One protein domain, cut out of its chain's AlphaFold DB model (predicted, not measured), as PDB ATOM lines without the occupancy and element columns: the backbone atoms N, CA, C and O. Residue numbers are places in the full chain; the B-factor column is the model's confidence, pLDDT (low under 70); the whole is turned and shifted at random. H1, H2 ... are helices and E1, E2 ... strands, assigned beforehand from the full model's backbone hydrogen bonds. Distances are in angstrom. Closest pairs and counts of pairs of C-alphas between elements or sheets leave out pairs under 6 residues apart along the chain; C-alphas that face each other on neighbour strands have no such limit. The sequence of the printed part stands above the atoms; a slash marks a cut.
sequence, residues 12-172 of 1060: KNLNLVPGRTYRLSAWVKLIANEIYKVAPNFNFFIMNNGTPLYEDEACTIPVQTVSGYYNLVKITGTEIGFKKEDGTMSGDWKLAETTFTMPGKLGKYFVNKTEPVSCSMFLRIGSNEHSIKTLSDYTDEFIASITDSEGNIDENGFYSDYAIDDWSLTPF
ATOM      1  N   LYS A  12     202.965 227.654 371.345       66.69
ATOM      2  CA  LYS A  12     202.055 228.732 371.763       66.69
ATOM      3  C   LYS A  12     200.651 228.180 372.003       66.69
ATOM      4  O   LYS A  12     200.314 227.114 371.497       66.69
ATOM      5  N   ASN A  13     199.830 228.939 372.730       64.88
ATOM      6  CA  ASN A  13     198.417 228.635 372.994       64.88
ATOM      7  C   ASN A  13     198.188 227.330 373.788       64.88
ATOM      8  O   ASN A  13     197.234 226.599 373.538       64.88
ATOM      9  N   LEU A  14     199.066 227.028 374.749       70.81
ATOM     10  CA  LEU A  14     198.868 225.923 375.688       70.81
ATOM     11  C   LEU A  14     197.928 226.365 376.808       70.81
ATOM     12  O   LEU A  14     198.268 227.285 377.539       70.81
ATOM     13  N   ASN A  15     196.801 225.685 377.001       77.81
ATOM     14  CA  ASN A  15     195.900 225.963 378.121       77.81
ATOM     15  C   ASN A  15     196.108 224.918 379.223       77.81
ATOM     16  O   ASN A  15     195.768 223.745 379.048       77.81
ATOM     17  N   LEU A  16     196.695 225.335 380.349       78.56
ATOM     18  CA  LEU A  16     197.011 224.458 381.479       78.56
ATOM     19  C   LEU A  16     196.182 224.832 382.705       78.56
ATOM     20  O   LEU A  16     196.204 225.969 383.161       78.56
ATOM     21  N   VAL A  17     195.481 223.852 383.267       80.00
ATOM     22  CA  VAL A  17     194.652 224.019 384.470       80.00
ATOM     23  C   VAL A  17     195.514 223.948 385.737       80.00
ATOM     24  O   VAL A  17     196.153 222.908 385.935       80.00
ATOM     25  N   PRO A  18     195.530 224.982 386.602       82.62
ATOM     26  CA  PRO A  18     196.218 224.927 387.888       82.62
ATOM     27  C   PRO A  18     195.726 223.767 388.764       82.62
ATOM     28  O   PRO A  18     194.551 223.417 388.762       82.62
ATOM     29  N   GLY A  19     196.635 223.139 389.508       74.94
ATOM     30  CA  GLY A  19     196.354 221.966 390.342       74.94
ATOM     31  C   GLY A  19     196.276 220.642 389.577       74.94
ATOM     32  O   GLY A  19     196.285 219.586 390.203       74.94
ATOM     33  N   ARG A  20     196.259 220.660 388.237       73.94
ATOM     34  CA  ARG A  20     196.286 219.443 387.418       73.94
ATOM     35  C   ARG A  20     197.721 219.009 387.116       73.94
ATOM     36  O   ARG A  20     198.559 219.841 386.762       73.94
ATOM     37  N   THR A  21     197.978 217.708 387.221       81.50
ATOM     38  CA  THR A  21     199.265 217.098 386.864       81.50
ATOM     39  C   THR A  21     199.319 216.779 385.374       81.50
ATOM     40  O   THR A  21     198.342 216.309 384.786       81.50
ATOM     41  N   TYR A  22     200.469 217.026 384.755       81.94
ATOM     42  CA  TYR A  22     200.763 216.728 383.358       81.94
ATOM     43  C   TYR A  22     202.050 215.912 383.256       81.94
ATOM     44  O   TYR A  22     202.995 216.132 384.011       81.94
ATOM     45  N   ARG A  23     202.091 214.988 382.296       79.56
ATOM     46  CA  ARG A  23     203.292 214.283 381.849       79.56
ATOM     47  C   ARG A  23     203.857 215.009 380.636       79.56
ATOM     48  O   ARG A  23     203.138 215.216 379.659       79.56
ATOM     49  N   LEU A  24     205.128 215.379 380.716       84.94
ATOM     50  CA  LEU A  24     205.920 215.970 379.645       84.94
ATOM     51  C   LEU A  24     206.961 214.938 379.203       84.94
ATOM     52  O   LEU A  24     207.753 214.489 380.029       84.94
ATOM     53  N   SER A  25     206.979 214.586 377.921       80.25
ATOM     54  CA  SER A  25     207.955 213.648 377.363       80.25
ATOM     55  C   SER A  25     208.456 214.117 376.002       80.25
ATOM     56  O   SER A  25     207.689 214.678 375.224       80.25
ATOM     57  N   ALA A  26     209.729 213.884 375.700       78.25
ATOM     58  CA  ALA A  26     210.297 214.063 374.369       78.25
ATOM     59  C   ALA A  26     211.535 213.185 374.188       78.25
ATOM     60  O   ALA A  26     212.318 213.009 375.123       78.25
ATOM     61  N   TRP A  27     211.761 212.692 372.976       76.88
ATOM     62  CA  TRP A  27     213.060 212.151 372.601       76.88
ATOM     63  C   TRP A  27     214.003 213.301 372.270       76.88
ATOM     64  O   TRP A  27     213.628 214.252 371.588       76.88
ATOM     65  N   VAL A  28     215.226 213.239 372.783       84.94
ATOM     66  CA  VAL A  28     216.220 214.305 372.659       84.94
ATOM     67  C   VAL A  28     217.575 213.737 372.256       84.94
ATOM     68  O   VAL A  28     217.966 212.657 372.699       84.94
ATOM     69  N   LYS A  29     218.306 214.466 371.416       86.38
ATOM     70  CA  LYS A  29     219.645 214.094 370.944       86.38
ATOM     71  C   LYS A  29     220.552 215.314 370.942       86.38
ATOM     72  O   LYS A  29     220.156 216.363 370.443       86.38
ATOM     73  N   LEU A  30     221.773 215.171 371.451       86.88
ATOM     74  CA  LEU A  30     222.820 216.183 371.305       86.88
ATOM     75  C   LEU A  30     223.546 215.934 369.978       86.88
ATOM     76  O   LEU A  30     224.139 214.873 369.799       86.88
ATOM     77  N   ILE A  31     223.454 216.878 369.038       83.25
ATOM     78  CA  ILE A  31     224.081 216.768 367.711       83.25
ATOM     79  C   ILE A  31     225.574 217.084 367.814       83.25
ATOM     80  O   ILE A  31     226.385 216.327 367.295       83.25
ATOM     81  N   ALA A  32     225.922 218.158 368.523       84.25
ATOM     82  CA  ALA A  32     227.299 218.512 368.855       84.25
ATOM     83  C   ALA A  32     227.621 218.032 370.279       84.25
ATOM     84  O   ALA A  32     227.810 218.830 371.193       84.25
ATOM     85  N   ASN A  33     227.573 216.722 370.528       87.50
ATOM     86  CA  ASN A  33     227.769 216.166 371.873       87.50
ATOM     87  C   ASN A  33     229.207 216.369 372.395       87.50
ATOM     88  O   ASN A  33     229.417 216.465 373.603       87.50
ATOM     89  N   GLU A  34     230.187 216.472 371.502       89.00
ATOM     90  CA  GLU A  34     231.616 216.606 371.791       89.00
ATOM     91  C   GLU A  34     232.018 217.934 372.442       89.00
ATOM     92  O   GLU A  34     233.065 218.007 373.087       89.00
ATOM     93  N   ILE A  35     231.197 218.980 372.311       90.31
ATOM     94  CA  ILE A  35     231.501 220.292 372.902       90.31
ATOM     95  C   ILE A  35     231.167 220.340 374.399       90.31
ATOM     96  O   ILE A  35     231.616 221.249 375.095       90.31
ATOM     97  N   TYR A  36     230.390 219.376 374.908       90.19
ATOM     98  CA  TYR A  36     229.885 219.364 376.279       90.19
ATOM     99  C   TYR A  36     230.794 218.588 377.237       90.19
ATOM    100  O   TYR A  36     231.102 217.413 377.041       90.19
ATOM    101  N   LYS A  37     231.154 219.234 378.348       89.50
ATOM    102  CA  LYS A  37     231.881 218.647 379.488       89.50
ATOM    103  C   LYS A  37     230.935 218.060 380.538       89.50
ATOM    104  O   LYS A  37     231.282 217.107 381.243       89.50
ATOM    105  N   VAL A  38     229.730 218.620 380.644       88.56
ATOM    106  CA  VAL A  38     228.665 218.178 381.553       88.56
ATOM    107  C   VAL A  38     227.389 217.956 380.748       88.56
ATOM    108  O   VAL A  38     227.091 218.729 379.844       88.56
ATOM    109  N   ALA A  39     226.636 216.905 381.084       87.06
ATOM    110  CA  ALA A  39     225.347 216.638 380.457       87.06
ATOM    111  C   ALA A  39     224.398 217.826 380.717       87.06
ATOM    112  O   ALA A  39     224.111 218.118 381.883       87.06
ATOM    113  N   PRO A  40     223.926 218.527 379.673       88.50
ATOM    114  CA  PRO A  40     223.129 219.727 379.861       88.50
ATOM    115  C   PRO A  40     221.706 219.386 380.320       88.50
ATOM    116  O   PRO A  40     221.132 218.375 379.914       88.50
ATOM    117  N   ASN A  41     221.114 220.248 381.151       89.56
ATOM    118  CA  ASN A  41     219.710 220.116 381.540       89.56
ATOM    119  C   ASN A  41     218.791 220.602 380.415       89.56
ATOM    120  O   ASN A  41     219.135 221.539 379.690       89.56
ATOM    121  N   PHE A  42     217.598 220.017 380.341       88.81
ATOM    122  CA  PHE A  42     216.506 220.471 379.488       88.81
ATOM    123  C   PHE A  42     215.509 221.256 380.349       88.81
ATOM    124  O   PHE A  42     214.847 220.707 381.231       88.81
ATOM    125  N   ASN A  43     215.453 222.569 380.122       88.50
ATOM    126  CA  ASN A  43     214.728 223.535 380.940       88.50
ATOM    127  C   ASN A  43     213.511 224.056 380.167       88.50
ATOM    128  O   ASN A  43     213.648 224.904 379.282       88.50
ATOM    129  N   PHE A  44     212.324 223.550 380.490       87.50
ATOM    130  CA  PHE A  44     211.070 223.946 379.859       87.50
ATOM    131  C   PHE A  44     210.423 225.089 380.638       87.50
ATOM    132  O   PHE A  44     209.986 224.928 381.777       87.50
ATOM    133  N   PHE A  45     210.348 226.255 380.008       87.62
ATOM    134  CA  PHE A  45     209.689 227.433 380.552       87.62
ATOM    135  C   PHE A  45     208.248 227.465 380.080       87.62
ATOM    136  O   PHE A  45     208.007 227.558 378.882       87.62
ATOM    137  N   ILE A  46     207.307 227.445 381.017       87.69
ATOM    138  CA  ILE A  46     205.871 227.571 380.774       87.69
ATOM    139  C   ILE A  46     205.473 228.988 381.174       87.69
ATOM    140  O   ILE A  46     205.279 229.278 382.352       87.69
ATOM    141  N   MET A  47     205.423 229.890 380.202       85.50
ATOM    142  CA  MET A  47     205.244 231.322 380.412       85.50
ATOM    143  C   MET A  47     203.793 231.741 380.195       85.50
ATOM    144  O   MET A  47     203.226 231.432 379.150       85.50
ATOM    145  N   ASN A  48     203.224 232.497 381.136       83.38
ATOM    146  CA  ASN A  48     201.885 233.068 380.996       83.38
ATOM    147  C   ASN A  48     201.798 233.973 379.755       83.38
ATOM    148  O   ASN A  48     202.646 234.849 379.553       83.38
ATOM    149  N   ASN A  49     200.747 233.784 378.963       75.75
ATOM    150  CA  ASN A  49     200.496 234.467 377.702       75.75
ATOM    151  C   ASN A  49     199.183 235.265 377.747       75.75
ATOM    152  O   ASN A  49     198.277 235.047 376.949       75.75
ATOM    153  N   GLY A  50     199.086 236.194 378.702       72.31
ATOM    154  CA  GLY A  50     197.976 237.149 378.781       72.31
ATOM    155  C   GLY A  50     196.851 236.788 379.753       72.31
ATOM    156  O   GLY A  50     195.940 237.597 379.908       72.31
ATOM    157  N   THR A  51     196.928 235.650 380.454       79.06
ATOM    158  CA  THR A  51     195.983 235.325 381.539       79.06
ATOM    159  C   THR A  51     196.125 236.350 382.672       79.06
ATOM    160  O   THR A  51     197.270 236.668 383.035       79.06
ATOM    161  N   PRO A  52     195.019 236.869 383.240       82.94
ATOM    162  CA  PRO A  52     195.059 237.738 384.412       82.94
ATOM    163  C   PRO A  52     195.839 237.109 385.573       82.94
ATOM    164  O   PRO A  52     195.745 235.910 385.832       82.94
ATOM    165  N   LEU A  53     196.628 237.935 386.260       86.38
ATOM    166  CA  LEU A  53     197.397 237.553 387.444       86.38
ATOM    167  C   LEU A  53     196.903 238.352 388.651       86.38
ATOM    168  O   LEU A  53     196.437 239.478 388.487       86.38
ATOM    169  N   TYR A  54     197.064 237.799 389.850       88.62
ATOM    170  CA  TYR A  54     196.555 238.383 391.091       88.62
ATOM    171  C   TYR A  54     197.649 238.527 392.155       88.62
ATOM    172  O   TYR A  54     198.600 237.738 392.191       88.62
ATOM    173  N   GLU A  55     197.544 239.543 393.016       89.38
ATOM    174  CA  GLU A  55     198.492 239.750 394.127       89.38
ATOM    175  C   GLU A  55     198.273 238.767 395.285       89.38
ATOM    176  O   GLU A  55     199.219 238.439 396.005       89.38
ATOM    177  N   ASP A  56     197.048 238.270 395.439       86.69
ATOM    178  CA  ASP A  56     196.593 237.414 396.530       86.69
ATOM    179  C   ASP A  56     196.094 236.045 396.038       86.69
ATOM    180  O   ASP A  56     195.620 235.896 394.913       86.69
ATOM    181  N   GLU A  57     196.176 235.031 396.903       83.00
ATOM    182  CA  GLU A  57     195.788 233.655 396.562       83.00
ATOM    183  C   GLU A  57     194.283 233.492 396.306       83.00
ATOM    184  O   GLU A  57     193.888 232.652 395.495       83.00
ATOM    185  N   ALA A  58     193.449 234.322 396.941       80.31
ATOM    186  CA  ALA A  58     192.005 234.351 396.711       80.31
ATOM    187  C   ALA A  58     191.629 234.985 395.357       80.31
ATOM    188  O   ALA A  58     190.458 234.970 394.981       80.31
ATOM    189  N   CYS A  59     192.615 235.488 394.603       81.50
ATOM    190  CA  CYS A  59     192.444 236.106 393.292       81.50
ATOM    191  C   CYS A  59     191.465 237.293 393.310       81.50
ATOM    192  O   CYS A  59     190.644 237.456 392.407       81.50
ATOM    193  N   THR A  60     191.547 238.136 394.344       84.12
ATOM    194  CA  THR A  60     190.647 239.289 394.529       84.12
ATOM    195  C   THR A  60     191.243 240.608 394.043       84.12
ATOM    196  O   THR A  60     190.502 241.533 393.703       84.12
ATOM    197  N   ILE A  61     192.573 240.701 393.955       86.00
ATOM    198  CA  ILE A  61     193.306 241.907 393.559       86.00
ATOM    199  C   ILE A  61     194.003 241.647 392.216       86.00
ATOM    200  O   ILE A  61     195.124 241.126 392.191       86.00
ATOM    201  N   PRO A  62     193.355 241.974 391.080       80.94
ATOM    202  CA  PRO A  62     193.949 241.776 389.766       80.94
ATOM    203  C   PRO A  62     195.113 242.745 389.539       80.94
ATOM    204  O   PRO A  62     195.028 243.943 389.817       80.94
ATOM    205  N   VAL A  63     196.195 242.231 388.966       80.56
ATOM    206  CA  VAL A  63     197.357 243.003 388.521       80.56
ATOM    207  C   VAL A  63     197.192 243.303 387.035       80.56
ATOM    208  O   VAL A  63     196.783 242.435 386.264       80.56
ATOM    209  N   GLN A  64     197.543 244.520 386.601       64.25
ATOM    210  CA  GLN A  64     197.608 244.817 385.167       64.25
ATOM    211  C   GLN A  64     198.529 243.817 384.462       64.25
ATOM    212  O   GLN A  64     199.654 243.586 384.905       64.25
ATOM    213  N   THR A  65     198.030 243.240 383.370       58.91
ATOM    214  CA  THR A  65     198.614 242.118 382.635       58.91
ATOM    215  C   THR A  65     200.119 242.288 382.427       58.91
ATOM    216  O   THR A  65     200.565 243.076 381.595       58.91
ATOM    217  N   VAL A  66     200.919 241.535 383.181       56.16
ATOM    218  CA  VAL A  66     202.376 241.485 383.021       56.16
ATOM    219  C   VAL A  66     202.761 240.156 382.383       56.16
ATOM    220  O   VAL A  66     202.679 239.095 383.001       56.16
ATOM    221  N   SER A  67     203.189 240.216 381.123       57.09
ATOM    222  CA  SER A  67     203.828 239.097 380.427       57.09
ATOM    223  C   SER A  67     205.177 238.764 381.074       57.09
ATOM    224  O   SER A  67     205.905 239.678 381.464       57.09
ATOM    225  N   GLY A  68     205.548 237.482 381.132       63.62
ATOM    226  CA  GLY A  68     206.901 237.057 381.527       63.62
ATOM    227  C   GLY A  68     207.014 236.248 382.822       63.62
ATOM    228  O   GLY A  68     208.108 235.788 383.135       63.62
ATOM    229  N   TYR A  69     205.919 236.029 383.557       81.12
ATOM    230  CA  TYR A  69     205.908 235.080 384.678       81.12
ATOM    231  C   TYR A  69     205.777 233.650 384.158       81.12
ATOM    232  O   TYR A  69     204.966 233.385 383.269       81.12
ATOM    233  N   TYR A  70     206.587 232.739 384.694       83.81
ATOM    234  CA  TYR A  70     206.697 231.375 384.192       83.81
ATOM    235  C   TYR A  70     206.752 230.338 385.316       83.81
ATOM    236  O   TYR A  70     207.149 230.640 386.442       83.81
ATOM    237  N   ASN A  71     206.379 229.108 384.976       88.12
ATOM    238  CA  ASN A  71     206.744 227.904 385.708       88.12
ATOM    239  C   ASN A  71     207.906 227.214 384.980       88.12
ATOM    240  O   ASN A  71     207.912 227.159 383.750       88.12
ATOM    241  N   LEU A  72     208.889 226.709 385.722       88.88
ATOM    242  CA  LEU A  72     210.040 226.016 385.153       88.88
ATOM    243  C   LEU A  72     209.939 224.521 385.442       88.88
ATOM    244  O   LEU A  72     209.935 224.108 386.598       88.88
ATOM    245  N   VAL A  73     209.925 223.718 384.383       90.00
ATOM    246  CA  VAL A  73     210.003 222.260 384.459       90.00
ATOM    247  C   VAL A  73     211.391 221.844 383.987       90.00
ATOM    248  O   VAL A  73     211.785 222.124 382.855       90.00
ATOM    249  N   LYS A  74     212.159 221.215 384.874       90.25
ATOM    250  CA  LYS A  74     213.557 220.849 384.635       90.25
ATOM    251  C   LYS A  74     213.687 219.336 384.555       90.25
ATOM    252  O   LYS A  74     213.214 218.642 385.448       90.25
ATOM    253  N   ILE A  75     214.358 218.861 383.511       90.38
ATOM    254  CA  ILE A  75     214.823 217.477 383.392       90.38
ATOM    255  C   ILE A  75     216.344 217.544 383.355       90.38
ATOM    256  O   ILE A  75     216.929 218.196 382.480       90.38
ATOM    257  N   THR A  76     217.001 216.964 384.351       89.12
ATOM    258  CA  THR A  76     218.451 217.093 384.481       89.12
ATOM    259  C   THR A  76     219.173 216.231 383.451       89.12
ATOM    260  O   THR A  76     218.728 215.135 383.112       89.12
ATOM    261  N   GLY A  77     220.329 216.688 382.964       82.56
ATOM    262  CA  GLY A  77     221.125 215.914 382.001       82.56
ATOM    263  C   GLY A  77     221.556 214.542 382.542       82.56
ATOM    264  O   GLY A  77     221.756 213.602 381.770       82.56
ATOM    265  N   THR A  78     221.652 214.415 383.870       81.12
ATOM    266  CA  THR A  78     221.880 213.148 384.576       81.12
ATOM    267  C   THR A  78     220.689 212.197 384.445       81.12
ATOM    268  O   THR A  78     220.900 211.032 384.132       81.12
ATOM    269  N   GLU A  79     219.457 212.680 384.642       81.44
ATOM    270  CA  GLU A  79     218.229 211.873 384.514       81.44
ATOM    271  C   GLU A  79     218.015 211.372 383.082       81.44
ATOM    272  O   GLU A  79     217.563 210.251 382.882       81.44
ATOM    273  N   ILE A  80     218.401 212.170 382.082       84.19
ATOM    274  CA  ILE A  80     218.288 211.803 380.661       84.19
ATOM    275  C   ILE A  80     219.362 210.770 380.256       84.19
ATOM    276  O   ILE A  80     219.201 210.026 379.288       84.19
ATOM    277  N   GLY A  81     220.473 210.691 380.997       85.31
ATOM    278  CA  GLY A  81     221.504 209.675 380.779       85.31
ATOM    279  C   GLY A  81     222.384 209.921 379.549       85.31
ATOM    280  O   GLY A  81     222.745 208.976 378.843       85.31
ATOM    281  N   PHE A  82     222.743 211.181 379.273       86.31
ATOM    282  CA  PHE A  82     223.672 211.516 378.182       86.31
ATOM    283  C   PHE A  82     225.131 211.162 378.487       86.31
ATOM    284  O   PHE A  82     225.900 210.907 377.567       86.31
ATOM    285  N   LYS A  83     225.549 211.148 379.755       87.00
ATOM    286  CA  LYS A  83     226.947 210.887 380.121       87.00
ATOM    287  C   LYS A  83     227.249 209.385 380.084       87.00
ATOM    288  O   LYS A  83     226.596 208.614 380.783       87.00
ATOM    289  N   LYS A  84     228.243 208.979 379.292       82.38
ATOM    290  CA  LYS A  84     228.747 207.599 379.232       82.38
ATOM    291  C   LYS A  84     229.644 207.292 380.434       82.38
ATOM    292  O   LYS A  84     230.143 208.202 381.098       82.38
ATOM    293  N   GLU A  85     229.885 206.005 380.683       83.44
ATOM    294  CA  GLU A  85     230.758 205.541 381.775       83.44
ATOM    295  C   GLU A  85     232.198 206.069 381.665       83.44
ATOM    296  O   GLU A  85     232.833 206.345 382.679       83.44
ATOM    297  N   ASP A  86     232.697 206.276 380.443       84.56
ATOM    298  CA  ASP A  86     234.030 206.831 380.169       84.56
ATOM    299  C   ASP A  86     234.126 208.359 380.366       84.56
ATOM    300  O   ASP A  86     235.192 208.950 380.200       84.56
ATOM    301  N   GLY A  87     233.017 209.006 380.738       80.19
ATOM    302  CA  GLY A  87     232.927 210.441 380.973       80.19
ATOM    303  C   GLY A  87     232.591 211.281 379.740       80.19
ATOM    304  O   GLY A  87     232.309 212.469 379.912       80.19
ATOM    305  N   THR A  88     232.561 210.697 378.538       86.00
ATOM    306  CA  THR A  88     232.163 211.385 377.298       86.00
ATOM    307  C   THR A  88     230.641 211.535 377.191       86.00
ATOM    308  O   THR A  88     229.879 210.840 377.869       86.00
ATOM    309  N   MET A  89     230.167 212.462 376.354       89.81
ATOM    310  CA  MET A  89     228.732 212.624 376.091       89.81
ATOM    311  C   MET A  89     228.278 211.717 374.947       89.81
ATOM    312  O   MET A  89     228.917 211.635 373.899       89.81
ATOM    313  N   SER A  90     227.150 211.043 375.133       85.19
ATOM    314  CA  SER A  90     226.420 210.334 374.090       85.19
ATOM    315  C   SER A  90     225.697 211.336 373.195       85.19
ATOM    316  O   SER A  90     224.994 212.224 373.676       85.19
ATOM    317  N   GLY A  91     225.883 211.169 371.889       81.75
ATOM    318  CA  GLY A  91     225.058 211.791 370.861       81.75
ATOM    319  C   GLY A  91     223.905 210.886 370.429       81.75
ATOM    320  O   GLY A  91     223.392 211.070 369.336       81.75
ATOM    321  N   ASP A  92     223.530 209.873 371.217       84.56
ATOM    322  CA  ASP A  92     222.395 208.997 370.913       84.56
ATOM    323  C   ASP A  92     221.083 209.657 371.358       84.56
ATOM    324  O   ASP A  92     221.068 210.535 372.224       84.56
ATOM    325  N   TRP A  93     219.963 209.213 370.787       81.56
ATOM    326  CA  TRP A  93     218.640 209.616 371.256       81.56
ATOM    327  C   TRP A  93     218.380 209.098 372.676       81.56
ATOM    328  O   TRP A  93     218.633 207.931 372.988       81.56
ATOM    329  N   LYS A  94     217.844 209.965 373.535       82.81
ATOM    330  CA  LYS A  94     217.462 209.670 374.920       82.81
ATOM    331  C   LYS A  94     216.049 210.173 375.188       82.81
ATOM    332  O   LYS A  94     215.669 211.222 374.679       82.81
ATOM    333  N   LEU A  95     215.275 209.442 375.985       80.25
ATOM    334  CA  LEU A  95     213.957 209.897 376.419       80.25
ATOM    335  C   LEU A  95     214.125 210.873 377.588       80.25
ATOM    336  O   LEU A  95     214.629 210.499 378.644       80.25
ATOM    337  N   ALA A  96     213.692 212.115 377.401       81.19
ATOM    338  CA  ALA A  96     213.535 213.090 378.468       81.19
ATOM    339  C   ALA A  96     212.065 213.108 378.892       81.19
ATOM    340  O   ALA A  96     211.195 213.526 378.129       81.19
ATOM    341  N   GLU A  97     211.784 212.645 380.106       83.81
ATOM    342  CA  GLU A  97     210.425 212.540 380.627       83.81
ATOM    343  C   GLU A  97     210.336 213.031 382.070       83.81
ATOM    344  O   GLU A  97     211.214 212.765 382.887       83.81
ATOM    345  N   THR A  98     209.258 213.748 382.384       88.12
ATOM    346  CA  THR A  98     208.932 214.167 383.747       88.12
ATOM    347  C   THR A  98     207.432 214.415 383.910       88.12
ATOM    348  O   THR A  98     206.676 214.482 382.937       88.12
ATOM    349  N   THR A  99     206.986 214.575 385.154       86.44
ATOM    350  CA  THR A  99     205.637 215.054 385.468       86.44
ATOM    351  C   THR A  99     205.714 216.363 386.244       86.44
ATOM    352  O   THR A  99     206.660 216.603 386.991       86.44
ATOM    353  N   PHE A 100     204.726 217.234 386.057       87.06
ATOM    354  CA  PHE A 100     204.596 218.454 386.849       87.06
ATOM    355  C   PHE A 100     203.128 218.797 387.084       87.06
ATOM    356  O   PHE A 100     202.277 218.597 386.217       87.06
ATOM    357  N   THR A 101     202.835 219.364 388.249       86.75
ATOM    358  CA  THR A 101     201.531 219.963 388.541       86.75
ATOM    359  C   THR A 101     201.577 221.435 388.180       86.75
ATOM    360  O   THR A 101     202.481 222.146 388.621       86.75
ATOM    361  N   MET A 102     200.622 221.910 387.378       87.62
ATOM    362  CA  MET A 102     200.539 223.335 387.060       87.62
ATOM    363  C   MET A 102     200.280 224.118 388.359       87.62
ATOM    364  O   MET A 102     199.265 223.874 389.014       87.62
ATOM    365  N   PRO A 103     201.169 225.028 388.783       84.62
ATOM    366  CA  PRO A 103     201.006 225.700 390.064       84.62
ATOM    367  C   PRO A 103     199.907 226.770 389.995       84.62
ATOM    368  O   PRO A 103     199.738 227.441 388.981       84.62
ATOM    369  N   GLY A 104     199.210 226.997 391.115       84.06
ATOM    370  CA  GLY A 104     198.306 228.150 391.290       84.06
ATOM    371  C   GLY A 104     199.033 229.489 391.482       84.06
ATOM    372  O   GLY A 104     198.400 230.528 391.641       84.06
ATOM    373  N   LYS A 105     200.370 229.467 391.487       88.38
ATOM    374  CA  LYS A 105     201.248 230.618 391.690       88.38
ATOM    375  C   LYS A 105     202.350 230.618 390.633       88.38
ATOM    376  O   LYS A 105     203.081 229.638 390.508       88.38
ATOM    377  N   LEU A 106     202.490 231.724 389.906       84.75
ATOM    378  CA  LEU A 106     203.519 231.944 388.890       84.75
ATOM    379  C   LEU A 106     204.458 233.063 389.354       84.75
ATOM    380  O   LEU A 106     204.138 234.253 389.303       84.75
ATOM    381  N   GLY A 107     205.634 232.680 389.855       80.81
ATOM    382  CA  GLY A 107     206.559 233.609 390.505       80.81
ATOM    383  C   GLY A 107     205.959 234.199 391.783       80.81
ATOM    384  O   GLY A 107     205.747 233.481 392.759       80.81
ATOM    385  N   LYS A 108     205.701 235.512 391.803       82.56
ATOM    386  CA  LYS A 108     205.114 236.201 392.968       82.56
ATOM    387  C   LYS A 108     203.597 236.404 392.890       82.56
ATOM    388  O   LYS A 108     203.029 236.823 393.889       82.56
ATOM    389  N   TYR A 109     202.975 236.111 391.750       87.69
ATOM    390  CA  TYR A 109     201.547 236.334 391.519       87.69
ATOM    391  C   TYR A 109     200.771 235.019 391.431       87.69
ATOM    392  O   TYR A 109     201.351 233.963 391.170       87.69
ATOM    393  N   PHE A 110     199.462 235.097 391.634       87.69
ATOM    394  CA  PHE A 110     198.538 233.969 391.623       87.69
ATOM    395  C   PHE A 110     197.702 233.948 390.344       87.69
ATOM    396  O   PHE A 110     197.507 234.976 389.695       87.69
ATOM    397  N   VAL A 111     197.247 232.757 389.976       85.12
ATOM    398  CA  VAL A 111     196.319 232.512 388.866       85.12
ATOM    399  C   VAL A 111     195.056 231.872 389.418       85.12
ATOM    400  O   VAL A 111     195.125 231.077 390.360       85.12
ATOM    401  N   ASN A 112     193.911 232.191 388.817       79.38
ATOM    402  CA  ASN A 112     192.644 231.605 389.225       79.38
ATOM    403  C   ASN A 112     192.693 230.081 389.040       79.38
ATOM    404  O   ASN A 112     192.821 229.578 387.927       79.38
ATOM    405  N   LYS A 113     192.579 229.333 390.144       74.44
ATOM    406  CA  LYS A 113     192.662 227.863 390.138       74.44
ATOM    407  C   LYS A 113     191.506 227.198 389.381       74.44
ATOM    408  O   LYS A 113     191.577 226.008 389.089       74.44
ATOM    409  N   THR A 114     190.439 227.941 389.090       65.75
ATOM    410  CA  THR A 114     189.252 227.434 388.389       65.75
ATOM    411  C   THR A 114     189.273 227.663 386.879       65.75
ATOM    412  O   THR A 114     188.433 227.088 386.186       65.75
ATOM    413  N   GLU A 115     190.245 228.424 386.368       70.62
ATOM    414  CA  GLU A 115     190.376 228.786 384.955       70.62
ATOM    415  C   GLU A 115     191.677 228.217 384.361       70.62
ATOM    416  O   GLU A 115     192.697 228.132 385.054       70.62
ATOM    417  N   PRO A 116     191.690 227.811 383.080       75.81
ATOM    418  CA  PRO A 116     192.928 227.453 382.405       75.81
ATOM    419  C   PRO A 116     193.834 228.670 382.226       75.81
ATOM    420  O   PRO A 116     193.410 229.742 381.803       75.81
ATOM    421  N   VAL A 117     195.124 228.484 382.480       77.19
ATOM    422  CA  VAL A 117     196.139 229.499 382.209       77.19
ATOM    423  C   VAL A 117     196.630 229.314 380.783       77.19
ATOM    424  O   VAL A 117     197.180 228.258 380.446       77.19
ATOM    425  N   SER A 118     196.457 230.344 379.957       81.94
ATOM    426  CA  SER A 118     197.048 230.388 378.626       81.94
ATOM    427  C   SER A 118     198.547 230.635 378.738       81.94
ATOM    428  O   SER A 118     199.001 231.627 379.313       81.94
ATOM    429  N   CYS A 119     199.321 229.717 378.180       80.25
ATOM    430  CA  CYS A 119     200.761 229.642 378.302       80.25
ATOM    431  C   CYS A 119     201.423 229.482 376.929       80.25
ATOM    432  O   CYS A 119     200.857 228.947 375.975       80.25
ATOM    433  N   SER A 120     202.676 229.910 376.847       81.69
ATOM    434  CA  SER A 120     203.619 229.456 375.827       81.69
ATOM    435  C   SER A 120     204.699 228.624 376.499       81.69
ATOM    436  O   SER A 120     205.148 228.979 377.588       81.69
ATOM    437  N   MET A 121     205.134 227.541 375.864       83.50
ATOM    438  CA  MET A 121     206.241 226.733 376.353       83.50
ATOM    439  C   MET A 121     207.434 226.801 375.411       83.50
ATOM    440  O   MET A 121     207.293 226.574 374.212       83.50
ATOM    441  N   PHE A 122     208.615 227.072 375.952       82.00
ATOM    442  CA  PHE A 122     209.870 227.052 375.204       82.00
ATOM    443  C   PHE A 122     210.960 226.319 375.990       82.00
ATOM    444  O   PHE A 122     210.912 226.241 377.217       82.00
ATOM    445  N   LEU A 123     211.934 225.765 375.270       82.44
ATOM    446  CA  LEU A 123     213.042 225.000 375.837       82.44
ATOM    447  C   LEU A 123     214.321 225.839 375.870       82.44
ATOM    448  O   LEU A 123     214.623 226.569 374.926       82.44
ATOM    449  N   ARG A 124     215.114 225.671 376.929       83.69
ATOM    450  CA  ARG A 124     216.522 226.082 376.983       83.69
ATOM    451  C   ARG A 124     217.406 224.938 377.468       83.69
ATOM    452  O   ARG A 124     216.988 224.141 378.307       83.69
ATOM    453  N   ILE A 125     218.637 224.891 376.969       81.75
ATOM    454  CA  ILE A 125     219.602 223.822 377.250       81.75
ATOM    455  C   ILE A 125     220.826 224.398 377.961       81.75
ATOM    456  O   ILE A 125     221.347 225.434 377.550       81.75
ATOM    457  N   GLY A 126     221.272 223.723 379.021       84.50
ATOM    458  CA  GLY A 126     222.449 224.106 379.810       84.50
ATOM    459  C   GLY A 126     222.234 223.925 381.312       84.50
ATOM    460  O   GLY A 126     221.109 223.702 381.773       84.50
ATOM    461  N   SER A 127     223.310 224.003 382.097       84.19
ATOM    462  CA  SER A 127     223.218 223.947 383.564       84.19
ATOM    463  C   SER A 127     222.519 225.182 384.138       84.19
ATOM    464  O   SER A 127     221.778 225.074 385.118       84.19
ATOM    465  N   ASN A 128     222.689 226.333 383.483       85.31
ATOM    466  CA  ASN A 128     221.989 227.575 383.778       85.31
ATOM    467  C   ASN A 128     220.750 227.727 382.879       85.31
ATOM    468  O   ASN A 128     220.844 227.853 381.662       85.31
ATOM    469  N   GLU A 129     219.574 227.787 383.499       85.88
ATOM    470  CA  GLU A 129     218.275 227.905 382.822       85.88
ATOM    471  C   GLU A 129     218.086 229.222 382.036       85.88
ATOM    472  O   GLU A 129     217.231 229.318 381.152       85.88
ATOM    473  N   HIS A 130     218.899 230.242 382.317       82.50
ATOM    474  CA  HIS A 130     218.829 231.558 381.679       82.50
ATOM    475  C   HIS A 130     219.983 231.858 380.720       82.50
ATOM    476  O   HIS A 130     219.936 232.884 380.040       82.50
ATOM    477  N   SER A 131     221.012 231.011 380.650       80.00
ATOM    478  CA  SER A 131     222.193 231.294 379.834       80.00
ATOM    479  C   SER A 131     222.917 230.034 379.389       80.00
ATOM    480  O   SER A 131     223.293 229.195 380.201       80.00
ATOM    481  N   ILE A 132     223.216 229.976 378.094       78.38
ATOM    482  CA  ILE A 132     224.101 228.970 377.506       78.38
ATOM    483  C   ILE A 132     225.592 229.280 377.751       78.38
ATOM    484  O   ILE A 132     226.440 228.421 377.578       78.38
ATOM    485  N   LYS A 133     225.947 230.493 378.197       83.31
ATOM    486  CA  LYS A 133     227.344 230.962 378.330       83.31
ATOM    487  C   LYS A 133     228.062 230.437 379.584       83.31
ATOM    488  O   LYS A 133     228.916 231.116 380.154       83.31
ATOM    489  N   THR A 134     227.685 229.263 380.079       85.69
ATOM    490  CA  THR A 134     228.254 228.705 381.308       85.69
ATOM    491  C   THR A 134     229.504 227.903 380.961       85.69
ATOM    492  O   THR A 134     229.406 226.758 380.539       85.69
ATOM    493  N   LEU A 135     230.688 228.497 381.146       85.94
ATOM    494  CA  LEU A 135     231.974 227.899 380.744       85.94
ATOM    495  C   LEU A 135     232.182 226.464 381.251       85.94
ATOM    496  O   LEU A 135     232.771 225.651 380.552       85.94
ATOM    497  N   SER A 136     231.680 226.136 382.447       86.75
ATOM    498  CA  SER A 136     231.800 224.793 383.030       86.75
ATOM    499  C   SER A 136     231.023 223.707 382.286       86.75
ATOM    500  O   SER A 136     231.302 222.527 382.498       86.75
ATOM    501  N   ASP A 137     230.055 224.083 381.447       88.31
ATOM    502  CA  ASP A 137     229.248 223.136 380.674       88.31
ATOM    503  C   ASP A 137     230.018 222.598 379.463       88.31
ATOM    504  O   ASP A 137     229.686 221.522 378.967       88.31
ATOM    505  N   TYR A 138     231.062 223.307 379.020       90.25
ATOM    506  CA  TYR A 138     231.785 223.044 377.779       90.25
ATOM    507  C   TYR A 138     233.202 222.512 378.005       90.25
ATOM    508  O   TYR A 138     233.808 222.722 379.060       90.25
ATOM    509  N   THR A 139     233.725 221.786 377.017       92.12
ATOM    510  CA  THR A 139     235.097 221.262 377.026       92.12
ATOM    511  C   THR A 139     236.121 222.381 376.891       92.12
ATOM    512  O   THR A 139     235.856 223.432 376.301       92.12
ATOM    513  N   ASP A 140     237.318 222.155 377.432       92.81
ATOM    514  CA  ASP A 140     238.386 223.152 377.391       92.81
ATOM    515  C   ASP A 140     238.819 223.411 375.927       92.81
ATOM    516  O   ASP A 140     239.132 224.548 375.569       92.81
ATOM    517  N   GLU A 141     238.744 222.395 375.048       92.94
ATOM    518  CA  GLU A 141     238.967 222.534 373.603       92.94
ATOM    519  C   GLU A 141     237.933 223.438 372.920       92.94
ATOM    520  O   GLU A 141     238.303 224.282 372.100       92.94
ATOM    521  N   PHE A 142     236.645 223.295 373.252       92.44
ATOM    522  CA  PHE A 142     235.603 224.159 372.699       92.44
ATOM    523  C   PHE A 142     235.807 225.610 373.134       92.44
ATOM    524  O   PHE A 142     235.782 226.509 372.294       92.44
ATOM    525  N   ILE A 143     236.088 225.841 374.420       92.19
ATOM    526  CA  ILE A 143     236.374 227.187 374.934       92.19
ATOM    527  C   ILE A 143     237.580 227.799 374.217       92.19
ATOM    528  O   ILE A 143     237.510 228.951 373.790       92.19
ATOM    529  N   ALA A 144     238.653 227.035 374.003       91.38
ATOM    530  CA  ALA A 144     239.804 227.506 373.237       91.38
ATOM    531  C   ALA A 144     239.438 227.877 371.787       91.38
ATOM    532  O   ALA A 144     239.980 228.842 371.259       91.38
ATOM    533  N   SER A 145     238.497 227.161 371.158       91.12
ATOM    534  CA  SER A 145     238.062 227.438 369.779       91.12
ATOM    535  C   SER A 145     237.318 228.767 369.608       91.12
ATOM    536  O   SER A 145     237.324 229.332 368.517       91.12
ATOM    537  N   ILE A 146     236.717 229.278 370.686       89.31
ATOM    538  CA  ILE A 146     236.001 230.560 370.718       89.31
ATOM    539  C   ILE A 146     236.775 231.641 371.484       89.31
ATOM    540  O   ILE A 146     236.234 232.712 371.737       89.31
ATOM    541  N   THR A 147     238.024 231.378 371.879       91.12
ATOM    542  CA  THR A 147     238.888 232.351 372.559       91.12
ATOM    543  C   THR A 147     239.907 232.909 371.570       91.12
ATOM    544  O   THR A 147     240.582 232.154 370.869       91.12
ATOM    545  N   ASP A 148     240.030 234.232 371.495       87.25
ATOM    546  CA  ASP A 148     241.008 234.889 370.630       87.25
ATOM    547  C   ASP A 148     242.455 234.756 371.157       87.25
ATOM    548  O   ASP A 148     242.722 234.262 372.255       87.25
ATOM    549  N   SER A 149     243.431 235.218 370.369       82.06
ATOM    550  CA  SER A 149     244.856 235.163 370.733       82.06
ATOM    551  C   SER A 149     245.246 236.032 371.938       82.06
ATOM    552  O   SER A 149     246.366 235.909 372.433       82.06
ATOM    553  N   GLU A 150     244.359 236.923 372.385       83.81
ATOM    554  CA  GLU A 150     244.545 237.813 373.537       83.81
ATOM    555  C   GLU A 150     243.890 237.247 374.811       83.81
ATOM    556  O   GLU A 150     244.092 237.788 375.900       83.81
ATOM    557  N   GLY A 151     243.172 236.123 374.697       83.31
ATOM    558  CA  GLY A 151     242.485 235.457 375.800       83.31
ATOM    559  C   GLY A 151     241.045 235.930 376.018       83.31
ATOM    560  O   GLY A 151     240.462 235.591 377.050       83.31
ATOM    561  N   ASN A 152     240.460 236.697 375.090       88.00
ATOM    562  CA  ASN A 152     239.063 237.117 375.172       88.00
ATOM    563  C   ASN A 152     238.151 236.077 374.513       88.00
ATOM    564  O   ASN A 152     238.412 235.612 373.405       88.00
ATOM    565  N   ILE A 153     237.058 235.730 375.188       86.81
ATOM    566  CA  ILE A 153     236.066 234.775 374.688       86.81
ATOM    567  C   ILE A 153     235.078 235.506 373.772       86.81
ATOM    568  O   ILE A 153     234.451 236.479 374.197       86.81
ATOM    569  N   ASP A 154     234.894 235.017 372.545       85.12
ATOM    570  CA  ASP A 154     233.809 235.443 371.663       85.12
ATOM    571  C   ASP A 154     232.476 234.937 372.217       85.12
ATOM    572  O   ASP A 154     232.094 233.772 372.082       85.12
ATOM    573  N   GLU A 155     231.736 235.843 372.846       78.69
ATOM    574  CA  GLU A 155     230.442 235.537 373.439       78.69
ATOM    575  C   GLU A 155     229.375 235.082 372.430       78.69
ATOM    576  O   GLU A 155     228.367 234.505 372.849       78.69
ATOM    577  N   ASN A 156     229.564 235.338 371.130       79.56
ATOM    578  CA  ASN A 156     228.666 234.861 370.074       79.56
ATOM    579  C   ASN A 156     229.051 233.466 369.559       79.56
ATOM    580  O   ASN A 156     228.290 232.872 368.799       79.56
ATOM    581  N   GLY A 157     230.200 232.934 369.984       80.00
ATOM    582  CA  GLY A 157     230.673 231.600 369.618       80.00
ATOM    583  C   GLY A 157     229.967 230.458 370.359       80.00
ATOM    584  O   GLY A 157     230.074 229.308 369.940       80.00
ATOM    585  N   PHE A 158     229.227 230.737 371.439       83.00
ATOM    586  CA  PHE A 158     228.476 229.712 372.172       83.00
ATOM    587  C   PHE A 158     227.260 229.231 371.380       83.00
ATOM    588  O   PHE A 158     226.364 230.013 371.057       83.00
ATOM    589  N   TYR A 159     227.173 227.920 371.167       80.31
ATOM    590  CA  TYR A 159     226.002 227.285 370.576       80.31
ATOM    591  C   TYR A 159     225.652 225.969 371.277       80.31
ATOM    592  O   TYR A 159     226.424 225.407 372.057       80.31
ATOM    593  N   SER A 160     224.432 225.510 371.018       77.12
ATOM    594  CA  SER A 160     223.946 224.171 371.328       77.12
ATOM    595  C   SER A 160     223.318 223.646 370.054       77.12
ATOM    596  O   SER A 160     222.521 224.360 369.443       77.12
ATOM    597  N   ASP A 161     223.688 222.434 369.660       78.75
ATOM    598  CA  ASP A 161     223.072 221.761 368.526       78.75
ATOM    599  C   ASP A 161     222.419 220.473 369.013       78.75
ATOM    600  O   ASP A 161     223.060 219.625 369.642       78.75
ATOM    601  N   TYR A 162     221.114 220.367 368.794       81.25
ATOM    602  CA  TYR A 162     220.284 219.315 369.353       81.25
ATOM    603  C   TYR A 162     219.075 219.044 368.465       81.25
ATOM    604  O   TYR A 162     218.603 219.914 367.733       81.25
ATOM    605  N   ALA A 163     218.546 217.831 368.575       75.94
ATOM    606  CA  ALA A 163     217.276 217.446 367.987       75.94
ATOM    607  C   ALA A 163     216.285 217.062 369.090       75.94
ATOM    608  O   ALA A 163     216.669 216.507 370.122       75.94
ATOM    609  N   ILE A 164     215.013 217.369 368.850       76.31
ATOM    610  CA  ILE A 164     213.880 216.923 369.660       76.31
ATOM    611  C   ILE A 164     212.917 216.217 368.719       76.31
ATOM    612  O   ILE A 164     212.681 216.702 367.613       76.31
ATOM    613  N   ASP A 165     212.359 215.107 369.173       68.88
ATOM    614  CA  ASP A 165     211.355 214.340 368.451       68.88
ATOM    615  C   ASP A 165     210.293 213.808 369.419       68.88
ATOM    616  O   ASP A 165     210.518 213.774 370.634       68.88
ATOM    617  N   ASP A 166     209.126 213.430 368.892       60.84
ATOM    618  CA  ASP A 166     208.021 212.827 369.660       60.84
ATOM    619  C   ASP A 166     207.690 213.583 370.970       60.84
ATOM    620  O   ASP A 166     207.462 213.007 372.039       60.84
ATOM    621  N   TRP A 167     207.679 214.918 370.894       72.31
ATOM    622  CA  TRP A 167     207.305 215.768 372.020       72.31
ATOM    623  C   TRP A 167     205.814 215.611 372.357       72.31
ATOM    624  O   TRP A 167     204.947 215.706 371.487       72.31
ATOM    625  N   SER A 168     205.511 215.412 373.640       65.81
ATOM    626  CA  SER A 168     204.163 215.210 374.162       65.81
ATOM    627  C   SER A 168     203.972 215.906 375.509       65.81
ATOM    628  O   SER A 168     204.858 215.915 376.366       65.81
ATOM    629  N   LEU A 169     202.779 216.468 375.700       72.31
ATOM    630  CA  LEU A 169     202.303 217.021 376.963       72.31
ATOM    631  C   LEU A 169     200.868 216.538 377.191       72.31
ATOM    632  O   LEU A 169     199.949 216.944 376.480       72.31
ATOM    633  N   THR A 170     200.664 215.662 378.173       62.84
ATOM    634  CA  THR A 170     199.366 215.010 378.418       62.84
ATOM    635  C   THR A 170     198.935 215.152 379.872       62.84
ATOM    636  O   THR A 170     199.788 215.156 380.756       62.84
ATOM    637  N   PRO A 171     197.629 215.272 380.171       60.09
ATOM    638  CA  PRO A 171     197.154 215.179 381.545       60.09
ATOM    639  C   PRO A 171     197.560 213.844 382.171       60.09
ATOM    640  O   PRO A 171     197.271 212.785 381.618       60.09
ATOM    641  N   PHE A 172     198.208 213.901 383.328       42.88
ATOM    642  CA  PHE A 172     198.576 212.728 384.103       42.88
ATOM    643  C   PHE A 172     197.455 212.429 385.098       42.88
ATOM    644  O   PHE A 172     197.084 213.289 385.897       42.88
TER     645      PHE A 172
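This is residues 12 to 172 of the 1060 residues of the protein "SGNH_hydro domain-containing protein" of Clostridiales bacterium (UniProt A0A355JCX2). Two strongly twisted sheets, E1 - E6 - E3 - E4 and E5 - E2 - E7, lie face to face as a sandwich, with the strands of the one at 34 degrees to those of the other. Long loops reach past both ends of the sandwich: residues 49 to 69 and 102 to 116 at one end, residues 81 to 93 and the stretch with the small helix H2 at the other. The printed part has 161 residues with seven named strands and two named helices, in the order E1 E2 E3 E4 H1 E5 E6 H2 E7; both sheets are antiparallel. The class is mostly strand, though under half of the residues are in named elements. The whole is only just loose, close to compact, with a radius of gyration of the C-alphas of 18.6 A, and elongated, spanning 58 by 36 by 22 A.

Edge strand E1, residues 12 to 16, is antiparallel to inner strand E6, residues 117 to 125, with N 119 and O 14 at 2.7 A. E6 is staggered: it pairs with E1 over residues 117 to 119 and with E3, residues 42 to 48, over residues 119 to 125, where N 45 and O 122 are 2.8 A apart. E3 and edge strand E4, residues 70 to 75, form a hairpin, with N 44 and O 73 at 2.8 A. In the other sheet, inner strand E2, residues 21 to 30, has two antiparallel neighbours: E5, residues 94 to 101, with N 24 and O 98 at 2.9 A, and E7, residues 162 to 171, with N 25 and O 168 at 2.9 A. The parts of the two sheets that face each other are 9.6 A apart centre to centre, and their best planes differ by 13 degrees. The closest C-alphas of E4 and E5 are those of Ile 75 and Ala 96, 6.7 A. H1, residues 77 to 80, only grazes the sheet E5 E2 E7; its closest C-alpha pair with E5 is Ile 80 and Ala 96, 5.4 A. H2, residues 140 to 145, is on neither sheet. In H2 every O i to N i+4 pair is within hydrogen-bond range; H1 is too short for such a pair.

E1 begins at C-alpha 12, (202.055, 228.732, 371.763). E2 is 28.2 A long, E3 19.4 A, E5 23.4 A and E6 24.6 A. E7, 26.5 A, bends by 55 degrees at residue 165 and ends at C-alpha 171, (197.154, 215.179, 381.545).

The C-alphas of Thr 60 and Ser 149 are the two farthest apart, 59.3 A. The printed part has no cut. The links E1 to E2 and E4 to H1 are tight; the other six are long. Mean pLDDT of the printed part is 81.9; 14 residues are under 70, among them 64 to 68 and 170 to 172.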